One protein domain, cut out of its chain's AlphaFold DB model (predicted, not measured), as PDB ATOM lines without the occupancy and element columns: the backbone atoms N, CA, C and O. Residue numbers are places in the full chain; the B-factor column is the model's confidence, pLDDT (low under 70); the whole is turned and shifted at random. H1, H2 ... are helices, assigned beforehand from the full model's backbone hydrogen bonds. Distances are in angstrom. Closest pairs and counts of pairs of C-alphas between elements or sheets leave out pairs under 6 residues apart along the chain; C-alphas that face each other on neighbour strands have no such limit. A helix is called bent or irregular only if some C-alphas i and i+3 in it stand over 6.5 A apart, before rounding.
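AT A GLANCE: This is residues 19 to 107 of the 109 residues of an uncharacterized protein of marine sediment metagenome (UniProt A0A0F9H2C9). This is a rounded body of crossed helices: H2 runs through the middle, H3 packs on one side of it, and H1, H5 and H6 lie to the other side, their centres making a triangle. Short H4 packs near the beginning of H2, on residues 36 to 41. The printed part has 89 residues, with six named helices, H1 to H6 in order, and no named strand: all helix. It is compact, with a radius of gyration of the C-alphas of 12.5 A and spans of 31 by 26 by 26 A.

HOW THE PARTS SIT: Start with H1, residues 19 to 30, whose residues 20 to 24 alone touch the hub H2, residues 36 to 50, about perpendicular at 80 degrees; the closest C-alphas, of Leu 24 and Ile 39, are 6.5 A apart. H3, residues 53 to 66, touches H2 at a steep tilt of 50 degrees, opposite ways, closest at C-alphas Thr 45 and Ala 60, 4.6 A. H4, residues 68 to 72, and H5, residues 74 to 88, touch only at the corner, and only just, with 3 pairs of C-alphas within 8 A, Leu 70 and Val 76 closest at 5.6 A. H5 touches H2 at C-alphas Ala 40 and Val 77, the closest, 5.9 A. H6, residues 92 to 105, touches H1 with residues 99 to 103 alone, C-alphas Leu 27 and Phe 102 closest at 7.2 A; H3 and H6 are apart. In H3, H4 and H6 every O i to N i+4 pair is within hydrogen-bond range; H1 has 7 of 8, H2 and H5 10 of 11 each.

IN THESE COORDINATES: Find C-alpha 19 at (10.195, -36.340, 17.851), where H1 begins its 17.5 A. H2 spans 23.5 A and is irregular, C-alphas 47 and 50 being 7.2 A apart; H3 spans 19.2 A, H4 6.4 A, H5 21.5 A. H6, 19.7 A, ends at C-alpha 105, (19.059, -26.470, 3.609).

THE WHOLE: The two C-alphas farthest apart, of Gly 66 and Asp 92, are 33.0 A apart. The printed part has no cut, and its five links are tight. Look for pLDDT under 70 at residues 49 to 55, 57, 66 to 71 and 85 to 91.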
ATOM      1  N   LEU A  19       9.889 -37.691  18.295       83.06
ATOM      2  CA  LEU A  19      10.195 -36.340  17.851       83.06
ATOM      3  C   LEU A  19      10.815 -36.379  16.452       83.06
ATOM      4  O   LEU A  19      10.342 -35.664  15.575       83.06
ATOM      5  N   ALA A  20      11.749 -37.293  16.192       87.00
ATOM      6  CA  ALA A  20      12.305 -37.539  14.862       87.00
ATOM      7  C   ALA A  20      11.206 -37.868  13.832       87.00
ATOM      8  O   ALA A  20      11.197 -37.325  12.727       87.00
ATOM      9  N   ARG A  21      10.212 -38.692  14.197       87.62
ATOM     10  CA  ARG A  21       9.038 -38.959  13.340       87.62
ATOM     11  C   ARG A  21       8.178 -37.717  13.107       87.62
ATOM     12  O   ARG A  21       7.698 -37.522  11.990       87.62
ATOM     13  N   GLU A  22       7.959 -36.884  14.124       88.19
ATOM     14  CA  GLU A  22       7.205 -35.632  13.972       88.19
ATOM     15  C   GLU A  22       7.939 -34.647  13.050       88.19
ATOM     16  O   GLU A  22       7.324 -34.057  12.159       88.19
ATOM     17  N   VAL A  23       9.254 -34.531  13.214       89.88
ATOM     18  CA  VAL A  23      10.133 -33.724  12.367       89.88
ATOM     19  C   VAL A  23      10.082 -34.207  10.919       89.88
ATOM     20  O   VAL A  23       9.839 -33.401  10.022       89.88
ATOM     21  N   LEU A  24      10.228 -35.516  10.684       91.88
ATOM     22  CA  LEU A  24      10.114 -36.100   9.346       91.88
ATOM     23  C   LEU A  24       8.752 -35.795   8.721       91.88
ATOM     24  O   LEU A  24       8.688 -35.338   7.585       91.88
ATOM     25  N   LYS A  25       7.663 -35.997   9.471       91.06
ATOM     26  CA  LYS A  25       6.304 -35.730   8.985       91.06
ATOM     27  C   LYS A  25       6.125 -34.270   8.568       91.06
ATOM     28  O   LYS A  25       5.444 -34.002   7.584       91.06
ATOM     29  N   ARG A  26       6.719 -33.330   9.306       90.06
ATOM     30  CA  ARG A  26       6.693 -31.901   8.965       90.06
ATOM     31  C   ARG A  26       7.581 -31.582   7.771       90.06
ATOM     32  O   ARG A  26       7.150 -30.850   6.898       90.06
ATOM     33  N   LEU A  27       8.771 -32.169   7.665       93.06
ATOM     34  CA  LEU A  27       9.589 -32.010   6.463       93.06
ATOM     35  C   LEU A  27       8.850 -32.534   5.223       93.06
ATOM     36  O   LEU A  27       8.863 -31.887   4.182       93.06
ATOM     37  N   GLN A  28       8.124 -33.645   5.347       95.12
ATOM     38  CA  GLN A  28       7.326 -34.221   4.265       95.12
ATOM     39  C   GLN A  28       6.176 -33.327   3.776       95.12
ATOM     40  O   GLN A  28       5.704 -33.524   2.658       95.12
ATOM     41  N   THR A  29       5.739 -32.319   4.541       94.25
ATOM     42  CA  THR A  29       4.736 -31.360   4.042       94.25
ATOM     43  C   THR A  29       5.314 -30.402   3.000       94.25
ATOM     44  O   THR A  29       4.565 -29.900   2.166       94.25
ATOM     45  N   ILE A  30       6.633 -30.173   3.022       94.19
ATOM     46  CA  ILE A  30       7.344 -29.264   2.106       94.19
ATOM     47  C   ILE A  30       8.302 -29.997   1.152       94.19
ATOM     48  O   ILE A  30       8.640 -29.475   0.094       94.19
ATOM     49  N   LYS A  31       8.713 -31.219   1.503       94.00
ATOM     50  CA  LYS A  31       9.534 -32.137   0.709       94.00
ATOM     51  C   LYS A  31       8.942 -33.552   0.804       94.00
ATOM     52  O   LYS A  31       9.391 -34.339   1.635       94.00
ATOM     53  N   PRO A  32       7.922 -33.897  -0.005       94.50
ATOM     54  CA  PRO A  32       7.159 -35.144   0.153       94.50
ATOM     55  C   PRO A  32       7.975 -36.439   0.056       94.50
ATOM     56  O   PRO A  32       7.577 -37.460   0.607       94.50
ATOM     57  N   ASP A  33       9.114 -36.399  -0.631       94.50
ATOM     58  CA  ASP A  33      10.054 -37.510  -0.797       94.50
ATOM     59  C   ASP A  33      11.089 -37.612   0.337       94.50
ATOM     60  O   ASP A  33      11.968 -38.471   0.283       94.50
ATOM     61  N   ALA A  34      11.009 -36.749   1.356       93.38
ATOM     62  CA  ALA A  34      11.942 -36.761   2.472       93.38
ATOM     63  C   ALA A  34      11.889 -38.074   3.263       93.38
ATOM     64  O   ALA A  34      10.833 -38.666   3.508       93.38
ATOM     65  N   THR A  35      13.066 -38.483   3.715       92.56
ATOM     66  CA  THR A  35      13.342 -39.731   4.415       92.56
ATOM     67  C   THR A  35      13.985 -39.468   5.776       92.56
ATOM     68  O   THR A  35      14.445 -38.367   6.076       92.56
ATOM     69  N   MET A  36      14.089 -40.511   6.605       88.00
ATOM     70  CA  MET A  36      14.831 -40.437   7.870       88.00
ATOM     71  C   MET A  36      16.292 -39.999   7.659       88.00
ATOM     72  O   MET A  36      16.848 -39.265   8.470       88.00
ATOM     73  N   LYS A  37      16.898 -40.381   6.525       88.62
ATOM     74  CA  LYS A  37      18.267 -39.981   6.181       88.62
ATOM     75  C   LYS A  37      18.390 -38.482   5.941       88.62
ATOM     76  O   LYS A  37      19.434 -37.926   6.263       88.62
ATOM     77  N   ASP A  38      17.347 -37.838   5.422       90.50
ATOM     78  CA  ASP A  38      17.339 -36.394   5.193       90.50
ATOM     79  C   ASP A  38      17.356 -35.628   6.517       90.50
ATOM     80  O   ASP A  38      18.159 -34.710   6.684       90.50
ATOM     81  N   ILE A  39      16.538 -36.040   7.492       90.00
ATOM     82  CA  ILE A  39      16.528 -35.393   8.812       90.00
ATOM     83  C   ILE A  39      17.790 -35.722   9.624       90.00
ATOM     84  O   ILE A  39      18.326 -34.849  10.299       90.00
ATOM     85  N   ALA A  40      18.357 -36.921   9.472       88.50
ATOM     86  CA  ALA A  40      19.661 -37.262  10.044       88.50
ATOM     87  C   ALA A  40      20.815 -36.446   9.427       88.50
ATOM     88  O   ALA A  40      21.715 -35.989  10.132       88.50
ATOM     89  N   TRP A  41      20.797 -36.231   8.108       86.19
ATOM     90  CA  TRP A  41      21.803 -35.420   7.417       86.19
ATOM     91  C   TRP A  41      21.711 -33.941   7.799       86.19
ATOM     92  O   TRP A  41      22.728 -33.270   8.010       86.19
ATOM     93  N   PHE A  42      20.485 -33.438   7.935       87.88
ATOM     94  CA  PHE A  42      20.236 -32.102   8.452       87.88
ATOM     95  C   PHE A  42      20.797 -31.945   9.875       87.88
ATOM     96  O   PHE A  42      21.539 -30.996  10.131       87.88
ATOM     97  N   ALA A  43      20.515 -32.903  10.767       84.62
ATOM     98  CA  ALA A  43      21.040 -32.924  12.132       84.62
ATOM     99  C   ALA A  43      22.577 -32.864  12.163       84.62
ATOM    100  O   ALA A  43      23.155 -31.974  12.787       84.62
ATOM    101  N   ALA A  44      23.247 -33.722  11.387       82.44
ATOM    102  CA  ALA A  44      24.707 -33.718  11.276       82.44
ATOM    103  C   ALA A  44      25.269 -32.375  10.768       82.44
ATOM    104  O   ALA A  44      26.309 -31.905  11.231       82.44
ATOM    105  N   THR A  45      24.579 -31.724   9.824       79.75
ATOM    106  CA  THR A  45      25.018 -30.420   9.303       79.75
ATOM    107  C   THR A  45      24.825 -29.288  10.310       79.75
ATOM    108  O   THR A  45      25.587 -28.314  10.300       79.75
ATOM    109  N   LYS A  46      23.821 -29.404  11.180       78.62
ATOM    110  CA  LYS A  46      23.591 -28.468  12.280       78.62
ATOM    111  C   LYS A  46      24.625 -28.628  13.385       78.62
ATOM    112  O   LYS A  46      25.166 -27.609  13.793       78.62
ATOM    113  N   GLU A  47      24.997 -29.842  13.781       75.50
ATOM    114  CA  GLU A  47      26.132 -30.057  14.701       75.50
ATOM    115  C   GLU A  47      27.427 -29.429  14.164       75.50
ATOM    116  O   GLU A  47      28.171 -28.750  14.869       75.50
ATOM    117  N   ALA A  48      27.657 -29.546  12.856       72.81
ATOM    118  CA  ALA A  48      28.821 -28.960  12.203       72.81
ATOM    119  C   ALA A  48      28.775 -27.422  12.049       72.81
ATOM    120  O   ALA A  48      29.719 -26.849  11.504       72.81
ATOM    121  N   THR A  49      27.715 -26.724  12.489       66.50
ATOM    122  CA  THR A  49      27.568 -25.256  12.319       66.50
ATOM    123  C   THR A  49      28.659 -24.423  12.984       66.50
ATOM    124  O   THR A  49      28.842 -23.272  12.598       66.50
ATOM    125  N   TRP A  50      29.415 -25.004  13.913       60.34
ATOM    126  CA  TRP A  50      30.551 -24.362  14.574       60.34
ATOM    127  C   TRP A  50      31.821 -24.325  13.708       60.34
ATOM    128  O   TRP A  50      32.801 -23.685  14.082       60.34
ATOM    129  N   ALA A  51      31.816 -24.993  12.550       59.59
ATOM    130  CA  ALA A  51      32.924 -25.011  11.603       59.59
ATOM    131  C   ALA A  51      32.701 -24.033  10.430       59.59
ATOM    132  O   ALA A  51      31.576 -23.769  10.010       59.59
ATOM    133  N   ASN A  52      33.795 -23.524   9.859       63.97
ATOM    134  CA  ASN A  52      33.814 -22.651   8.675       63.97
ATOM    135  C   ASN A  52      33.174 -23.377   7.466       63.97
ATOM    136  O   ASN A  52      33.279 -24.594   7.391       63.97
ATOM    137  N   ASP A  53      32.597 -22.689   6.473       62.22
ATOM    138  CA  ASP A  53      31.761 -23.313   5.415       62.22
ATOM    139  C   ASP A  53      32.327 -24.575   4.734       62.22
ATOM    140  O   ASP A  53      31.628 -25.588   4.623       62.22
ATOM    141  N   TYR A  54      33.584 -24.551   4.280       58.19
ATOM    142  CA  TYR A  54      34.196 -25.719   3.630       58.19
ATOM    143  C   TYR A  54      34.427 -26.853   4.640       58.19
ATOM    144  O   TYR A  54      34.034 -27.994   4.405       58.19
ATOM    145  N   SER A  55      34.930 -26.511   5.830       69.69
ATOM    146  CA  SER A  55      35.058 -27.452   6.944       69.69
ATOM    147  C   SER A  55      33.714 -27.927   7.490       69.69
ATOM    148  O   SER A  55      33.659 -29.005   8.051       69.69
ATOM    149  N   LYS A  56      32.615 -27.190   7.314       70.56
ATOM    150  CA  LYS A  56      31.288 -27.560   7.811       70.56
ATOM    151  C   LYS A  56      30.732 -28.751   7.056       70.56
ATOM    152  O   LYS A  56      30.179 -29.645   7.681       70.56
ATOM    153  N   LYS A  57      30.900 -28.801   5.732       69.00
ATOM    154  CA  LYS A  57      30.498 -29.979   4.949       69.00
ATOM    155  C   LYS A  57      31.347 -31.195   5.296       69.00
ATOM    156  O   LYS A  57      30.789 -32.275   5.466       69.00
ATOM    157  N   ASP A  58      32.654 -31.015   5.448       70.81
ATOM    158  CA  ASP A  58      33.561 -32.103   5.819       70.81
ATOM    159  C   ASP A  58      33.320 -32.580   7.258       70.81
ATOM    160  O   ASP A  58      33.284 -33.779   7.507       70.81
ATOM    161  N   MET A  59      33.043 -31.667   8.190       70.81
ATOM    162  CA  MET A  59      32.661 -31.979   9.569       70.81
ATOM    163  C   MET A  59      31.295 -32.654   9.644       70.81
ATOM    164  O   MET A  59      31.163 -33.663  10.327       70.81
ATOM    165  N   ALA A  60      30.293 -32.160   8.915       77.75
ATOM    166  CA  ALA A  60      28.981 -32.798   8.830       77.75
ATOM    167  C   ALA A  60      29.112 -34.217   8.281       77.75
ATOM    168  O   ALA A  60      28.476 -35.139   8.776       77.75
ATOM    169  N   ARG A  61      29.982 -34.405   7.285       73.44
ATOM    170  CA  ARG A  61      30.302 -35.711   6.723       73.44
ATOM    171  C   ARG A  61      31.036 -36.593   7.729       73.44
ATOM    172  O   ARG A  61      30.649 -37.739   7.868       73.44
ATOM    173  N   LEU A  62      31.993 -36.070   8.495       72.12
ATOM    174  CA  LEU A  62      32.645 -36.799   9.590       72.12
ATOM    175  C   LEU A  62      31.656 -37.218  10.682       72.12
ATOM    176  O   LEU A  62      31.733 -38.351  11.138       72.12
ATOM    177  N   PHE A  63      30.705 -36.367  11.072       71.44
ATOM    178  CA  PHE A  63      29.646 -36.748  12.011       71.44
ATOM    179  C   PHE A  63      28.705 -37.790  11.399       71.44
ATOM    180  O   PHE A  63      28.407 -38.806  12.016       71.44
ATOM    181  N   TYR A  64      28.281 -37.584  10.154       70.44
ATOM    182  CA  TYR A  64      27.314 -38.443   9.481       70.44
ATOM    183  C   TYR A  64      27.889 -39.812   9.069       70.44
ATOM    184  O   TYR A  64      27.175 -40.808   9.111       70.44
ATOM    185  N   ASP A  65      29.155 -39.881   8.644       70.81
ATOM    186  CA  ASP A  65      29.882 -41.119   8.313       70.81
ATOM    187  C   ASP A  65      30.515 -41.765   9.557       70.81
ATOM    188  O   ASP A  65      30.555 -42.989   9.659       70.81
ATOM    189  N   GLY A  66      31.005 -40.957  10.501       59.94
ATOM    190  CA  GLY A  66      31.658 -41.410  11.735       59.94
ATOM    191  C   GLY A  66      30.687 -41.867  12.822       59.94
ATOM    192  O   GLY A  66      31.104 -42.549  13.757       59.94
ATOM    193  N   GLN A  67      29.393 -41.565  12.679       66.38
ATOM    194  CA  GLN A  67      28.329 -42.052  13.551       66.38
ATOM    195  C   GLN A  67      27.272 -42.800  12.717       66.38
ATOM    196  O   GLN A  67      26.207 -42.253  12.433       66.38
ATOM    197  N   PRO A  68      27.530 -44.068  12.324       62.62
ATOM    198  CA  PRO A  68      26.573 -44.880  11.565       62.62
ATOM    199  C   PRO A  68      25.207 -44.986  12.251       62.62
ATOM    200  O   PRO A  68      24.176 -45.022  11.586       62.62
ATOM    201  N   SER A  69      25.183 -44.940  13.588       65.25
ATOM    202  CA  SER A  69      23.941 -44.902  14.357       65.25
ATOM    203  C   SER A  69      23.092 -43.664  14.061       65.25
ATOM    204  O   SER A  69      21.881 -43.770  14.056       65.25
ATOM    205  N   LEU A  70      23.655 -42.514  13.683       69.50
ATOM    206  CA  LEU A  70      22.841 -41.362  13.272       69.50
ATOM    207  C   LEU A  70      22.047 -41.643  11.979       69.50
ATOM    208  O   LEU A  70      21.007 -41.038  11.742       69.50
ATOM    209  N   ARG A  71      22.528 -42.559  11.127       68.44
ATOM    210  CA  ARG A  71      21.855 -42.956   9.878       68.44
ATOM    211  C   ARG A  71      20.779 -44.008  10.091       68.44
ATOM    212  O   ARG A  71      19.761 -43.969   9.398       68.44
ATOM    213  N   ASP A  72      21.044 -44.939  11.000       71.56
ATOM    214  CA  ASP A  72      20.295 -46.189  11.122       71.56
ATOM    215  C   ASP A  72      19.494 -46.291  12.434       71.56
ATOM    216  O   ASP A  72      18.601 -47.131  12.541       71.56
ATOM    217  N   ASP A  73      19.769 -45.424  13.412       78.56
ATOM    218  CA  ASP A  73      19.140 -45.401  14.731       78.56
ATOM    219  C   ASP A  73      18.300 -44.133  14.924       78.56
ATOM    220  O   ASP A  73      18.790 -43.007  15.061       78.56
ATOM    221  N   ILE A  74      16.985 -44.340  14.952       79.12
ATOM    222  CA  ILE A  74      16.017 -43.267  15.128       79.12
ATOM    223  C   ILE A  74      16.117 -42.607  16.504       79.12
ATOM    224  O   ILE A  74      15.759 -41.439  16.613       79.12
ATOM    225  N   GLU A  75      16.603 -43.304  17.534       80.12
ATOM    226  CA  GLU A  75      16.746 -42.749  18.884       80.12
ATOM    227  C   GLU A  75      17.873 -41.714  18.938       80.12
ATOM    228  O   GLU A  75      17.749 -40.684  19.598       80.12
ATOM    229  N   VAL A  76      18.953 -41.932  18.185       78.62
ATOM    230  CA  VAL A  76      20.066 -40.973  18.095       78.62
ATOM    231  C   VAL A  76      19.614 -39.697  17.386       78.62
ATOM    232  O   VAL A  76      19.924 -38.595  17.841       78.62
ATOM    233  N   VAL A  77      18.830 -39.834  16.314       82.06
ATOM    234  CA  VAL A  77      18.202 -38.692  15.631       82.06
ATOM    235  C   VAL A  77      17.219 -37.975  16.564       82.06
ATOM    236  O   VAL A  77      17.193 -36.745  16.596       82.06
ATOM    237  N   ASP A  78      16.440 -38.722  17.352       83.88
ATOM    238  CA  ASP A  78      15.495 -38.180  18.339       83.88
ATOM    239  C   ASP A  78      16.199 -37.296  19.372       83.88
ATOM    240  O   ASP A  78      15.797 -36.150  19.561       83.88
ATOM    241  N   ASN A  79      17.289 -37.793  19.964       79.50
ATOM    242  CA  ASN A  79      18.067 -37.091  20.987       79.50
ATOM    243  C   ASN A  79      18.665 -35.771  20.475       79.50
ATOM    244  O   ASN A  79      18.721 -34.778  21.208       79.50
ATOM    245  N   PHE A  80      19.095 -35.736  19.209       79.75
ATOM    246  CA  PHE A  80      19.568 -34.502  18.582       79.75
ATOM    247  C   PHE A  80      18.454 -33.448  18.541       79.75
ATOM    248  O   PHE A  80      18.629 -32.318  19.003       79.75
ATOM    249  N   TYR A  81      17.279 -33.822  18.028       79.31
ATOM    250  CA  TYR A  81      16.155 -32.892  17.962       79.31
ATOM    251  C   TYR A  81      15.634 -32.531  19.353       79.31
ATOM    252  O   TYR A  81      15.242 -31.387  19.557       79.31
ATOM    253  N   GLU A  82      15.668 -33.447  20.323       78.19
ATOM    254  CA  GLU A  82      15.290 -33.153  21.705       78.19
ATOM    255  C   GLU A  82      16.186 -32.064  22.295       78.19
ATOM    256  O   GLU A  82      15.671 -31.091  22.842       78.19
ATOM    257  N   THR A  83      17.503 -32.162  22.094       70.94
ATOM    258  CA  THR A  83      18.474 -31.151  22.540       70.94
ATOM    259  C   THR A  83      18.164 -29.781  21.934       70.94
ATOM    260  O   THR A  83      18.086 -28.786  22.653       70.94
ATOM    261  N   TRP A  84      17.894 -29.725  20.630       70.69
ATOM    262  CA  TRP A  84      17.592 -28.465  19.951       70.69
ATOM    263  C   TRP A  84      16.266 -27.842  20.412       70.69
ATOM    264  O   TRP A  84      16.174 -26.648  20.699       70.69
ATOM    265  N   PHE A  85      15.222 -28.654  20.541       68.75
ATOM    266  CA  PHE A  85      13.910 -28.185  20.976       68.75
ATOM    267  C   PHE A  85      13.840 -27.861  22.477       68.75
ATOM    268  O   PHE A  85      12.983 -27.074  22.896       68.75
ATOM    269  N   TYR A  86      14.737 -28.433  23.282       65.31
ATOM    270  CA  TYR A  86      14.892 -28.106  24.696       65.31
ATOM    271  C   TYR A  86      15.404 -26.671  24.898       65.31
ATOM    272  O   TYR A  86      14.978 -26.002  25.842       65.31
ATOM    273  N   GLU A  87      16.250 -26.170  23.994       56.78
ATOM    274  CA  GLU A  87      16.757 -24.793  24.039       56.78
ATOM    275  C   GLU A  87      15.693 -23.755  23.647       56.78
ATOM    276  O   GLU A  87      15.623 -22.686  24.256       56.78
ATOM    277  N   GLU A  88      14.810 -24.073  22.694       55.09
ATOM    278  CA  GLU A  88      13.824 -23.105  22.182       55.09
ATOM    279  C   GLU A  88      12.441 -23.166  22.853       55.09
ATOM    280  O   GLU A  88      11.637 -22.247  22.683       55.09
ATOM    281  N   ASN A  89      12.166 -24.190  23.672       57.84
ATOM    282  CA  ASN A  89      10.819 -24.645  24.042       57.84
ATOM    283  C   ASN A  89       9.988 -24.961  22.784       57.84
ATOM    284  O   ASN A  89       9.777 -24.093  21.941       57.84
ATOM    285  N   ILE A  90       9.448 -26.179  22.660       61.41
ATOM    286  CA  ILE A  90       8.598 -26.568  21.515       61.41
ATOM    287  C   ILE A  90       7.375 -25.651  21.403       61.41
ATOM    288  O   ILE A  90       6.326 -25.880  22.004       61.41
ATOM    289  N   THR A  91       7.531 -24.606  20.609       66.38
ATOM    290  CA  THR A  91       6.563 -23.561  20.321       66.38
ATOM    291  C   THR A  91       6.349 -23.523  18.817       66.38
ATOM    292  O   THR A  91       7.173 -24.020  18.044       66.38
ATOM    293  N   ASP A  92       5.259 -22.900  18.376       70.88
ATOM    294  CA  ASP A  92       5.047 -22.660  16.945       70.88
ATOM    295  C   ASP A  92       6.214 -21.867  16.332       70.88
ATOM    296  O   ASP A  92       6.558 -22.065  15.172       70.88
ATOM    297  N   GLN A  93       6.891 -21.034  17.130       73.19
ATOM    298  CA  GLN A  93       8.084 -20.304  16.715       73.19
ATOM    299  C   GLN A  93       9.279 -21.226  16.430       73.19
ATOM    300  O   GLN A  93       9.888 -21.077  15.372       73.19
ATOM    301  N   ALA A  94       9.569 -22.193  17.306       74.31
ATOM    302  CA  ALA A  94      10.641 -23.172  17.090       74.31
ATOM    303  C   ALA A  94      10.375 -24.025  15.838       74.31
ATOM    304  O   ALA A  94      11.264 -24.268  15.023       74.31
ATOM    305  N   TRP A  95       9.115 -24.417  15.622       82.31
ATOM    306  CA  TRP A  95       8.721 -25.143  14.414       82.31
ATOM    307  C   TRP A  95       8.835 -24.303  13.140       82.31
ATOM    308  O   TRP A  95       9.317 -24.807  12.128       82.31
ATOM    309  N   ASN A  96       8.433 -23.031  13.179       84.00
ATOM    310  CA  ASN A  96       8.590 -22.116  12.046       84.00
ATOM    311  C   ASN A  96      10.073 -21.845  11.740       84.00
ATOM    312  O   ASN A  96      10.456 -21.739  10.574       84.00
ATOM    313  N   GLY A  97      10.912 -21.755  12.778       84.88
ATOM    314  CA  GLY A  97      12.367 -21.672  12.654       84.88
ATOM    315  C   GLY A  97      12.937 -22.902  11.954       84.88
ATOM    316  O   GLY A  97      13.615 -22.767  10.935       84.88
ATOM    317  N   LEU A  98      12.569 -24.096  12.427       85.81
ATOM    318  CA  LEU A  98      12.962 -25.363  11.813       85.81
ATOM    319  C   LEU A  98      12.533 -25.457  10.344       85.81
ATOM    320  O   LEU A  98      13.337 -25.836   9.497       85.81
ATOM    321  N   GLU A  99      11.290 -25.097  10.014       89.81
ATOM    322  CA  GLU A  99      10.815 -25.126   8.626       89.81
ATOM    323  C   GLU A  99      11.638 -24.188   7.734       89.81
ATOM    324  O   GLU A  99      12.049 -24.572   6.637       89.81
ATOM    325  N   LYS A 100      11.933 -22.971   8.207       89.81
ATOM    326  CA  LYS A 100      12.772 -22.013   7.476       89.81
ATOM    327  C   LYS A 100      14.169 -22.577   7.220       89.81
ATOM    328  O   LYS A 100      14.705 -22.423   6.121       89.81
ATOM    329  N   GLU A 101      14.754 -23.238   8.212       89.06
ATOM    330  CA  GLU A 101      16.052 -23.885   8.056       89.06
ATOM    331  C   GLU A 101      16.002 -25.073   7.097       89.06
ATOM    332  O   GLU A 101      16.890 -25.199   6.256       89.06
ATOM    333  N   PHE A 102      14.954 -25.900   7.145       92.12
ATOM    334  CA  PHE A 102      14.756 -26.973   6.172       92.12
ATOM    335  C   PHE A 102      14.656 -26.442   4.750       92.12
ATOM    336  O   PHE A 102      15.329 -26.958   3.858       92.12
ATOM    337  N   ARG A 103      13.868 -25.385   4.537       91.94
ATOM    338  CA  ARG A 103      13.741 -24.747   3.224       91.94
ATOM    339  C   ARG A 103      15.083 -24.253   2.708       91.94
ATOM    340  O   ARG A 103      15.444 -24.544   1.571       91.94
ATOM    341  N   SER A 104      15.858 -23.588   3.564       90.50
ATOM    342  CA  SER A 104      17.201 -23.130   3.209       90.50
ATOM    343  C   SER A 104      18.164 -24.285   2.927       90.50
ATOM    344  O   SER A 104      18.974 -24.183   2.014       90.50
ATOM    345  N   PHE A 105      18.116 -25.359   3.713       89.44
ATOM    346  CA  PHE A 105      19.059 -26.470   3.609       89.44
ATOM    347  C   PHE A 105      18.806 -27.344   2.379       89.44
ATOM    348  O   PHE A 105      19.743 -27.718   1.675       89.44
ATOM    349  N   PHE A 106      17.538 -27.649   2.103       89.31
ATOM    350  CA  PHE A 106      17.129 -28.484   0.974       89.31
ATOM    351  C   PHE A 106      16.852 -27.682  -0.306       89.31
ATOM    352  O   PHE A 106      16.419 -28.269  -1.296       89.31
ATOM    353  N   ASN A 107      17.108 -26.366  -0.306       90.81
ATOM    354  CA  ASN A 107      16.808 -25.453  -1.415       90.81
ATOM    355  C   ASN A 107      15.341 -25.545  -1.885       90.81
ATOM    356  O   ASN A 107      15.063 -25.636  -3.081       90.81
TER     357      ASN A 107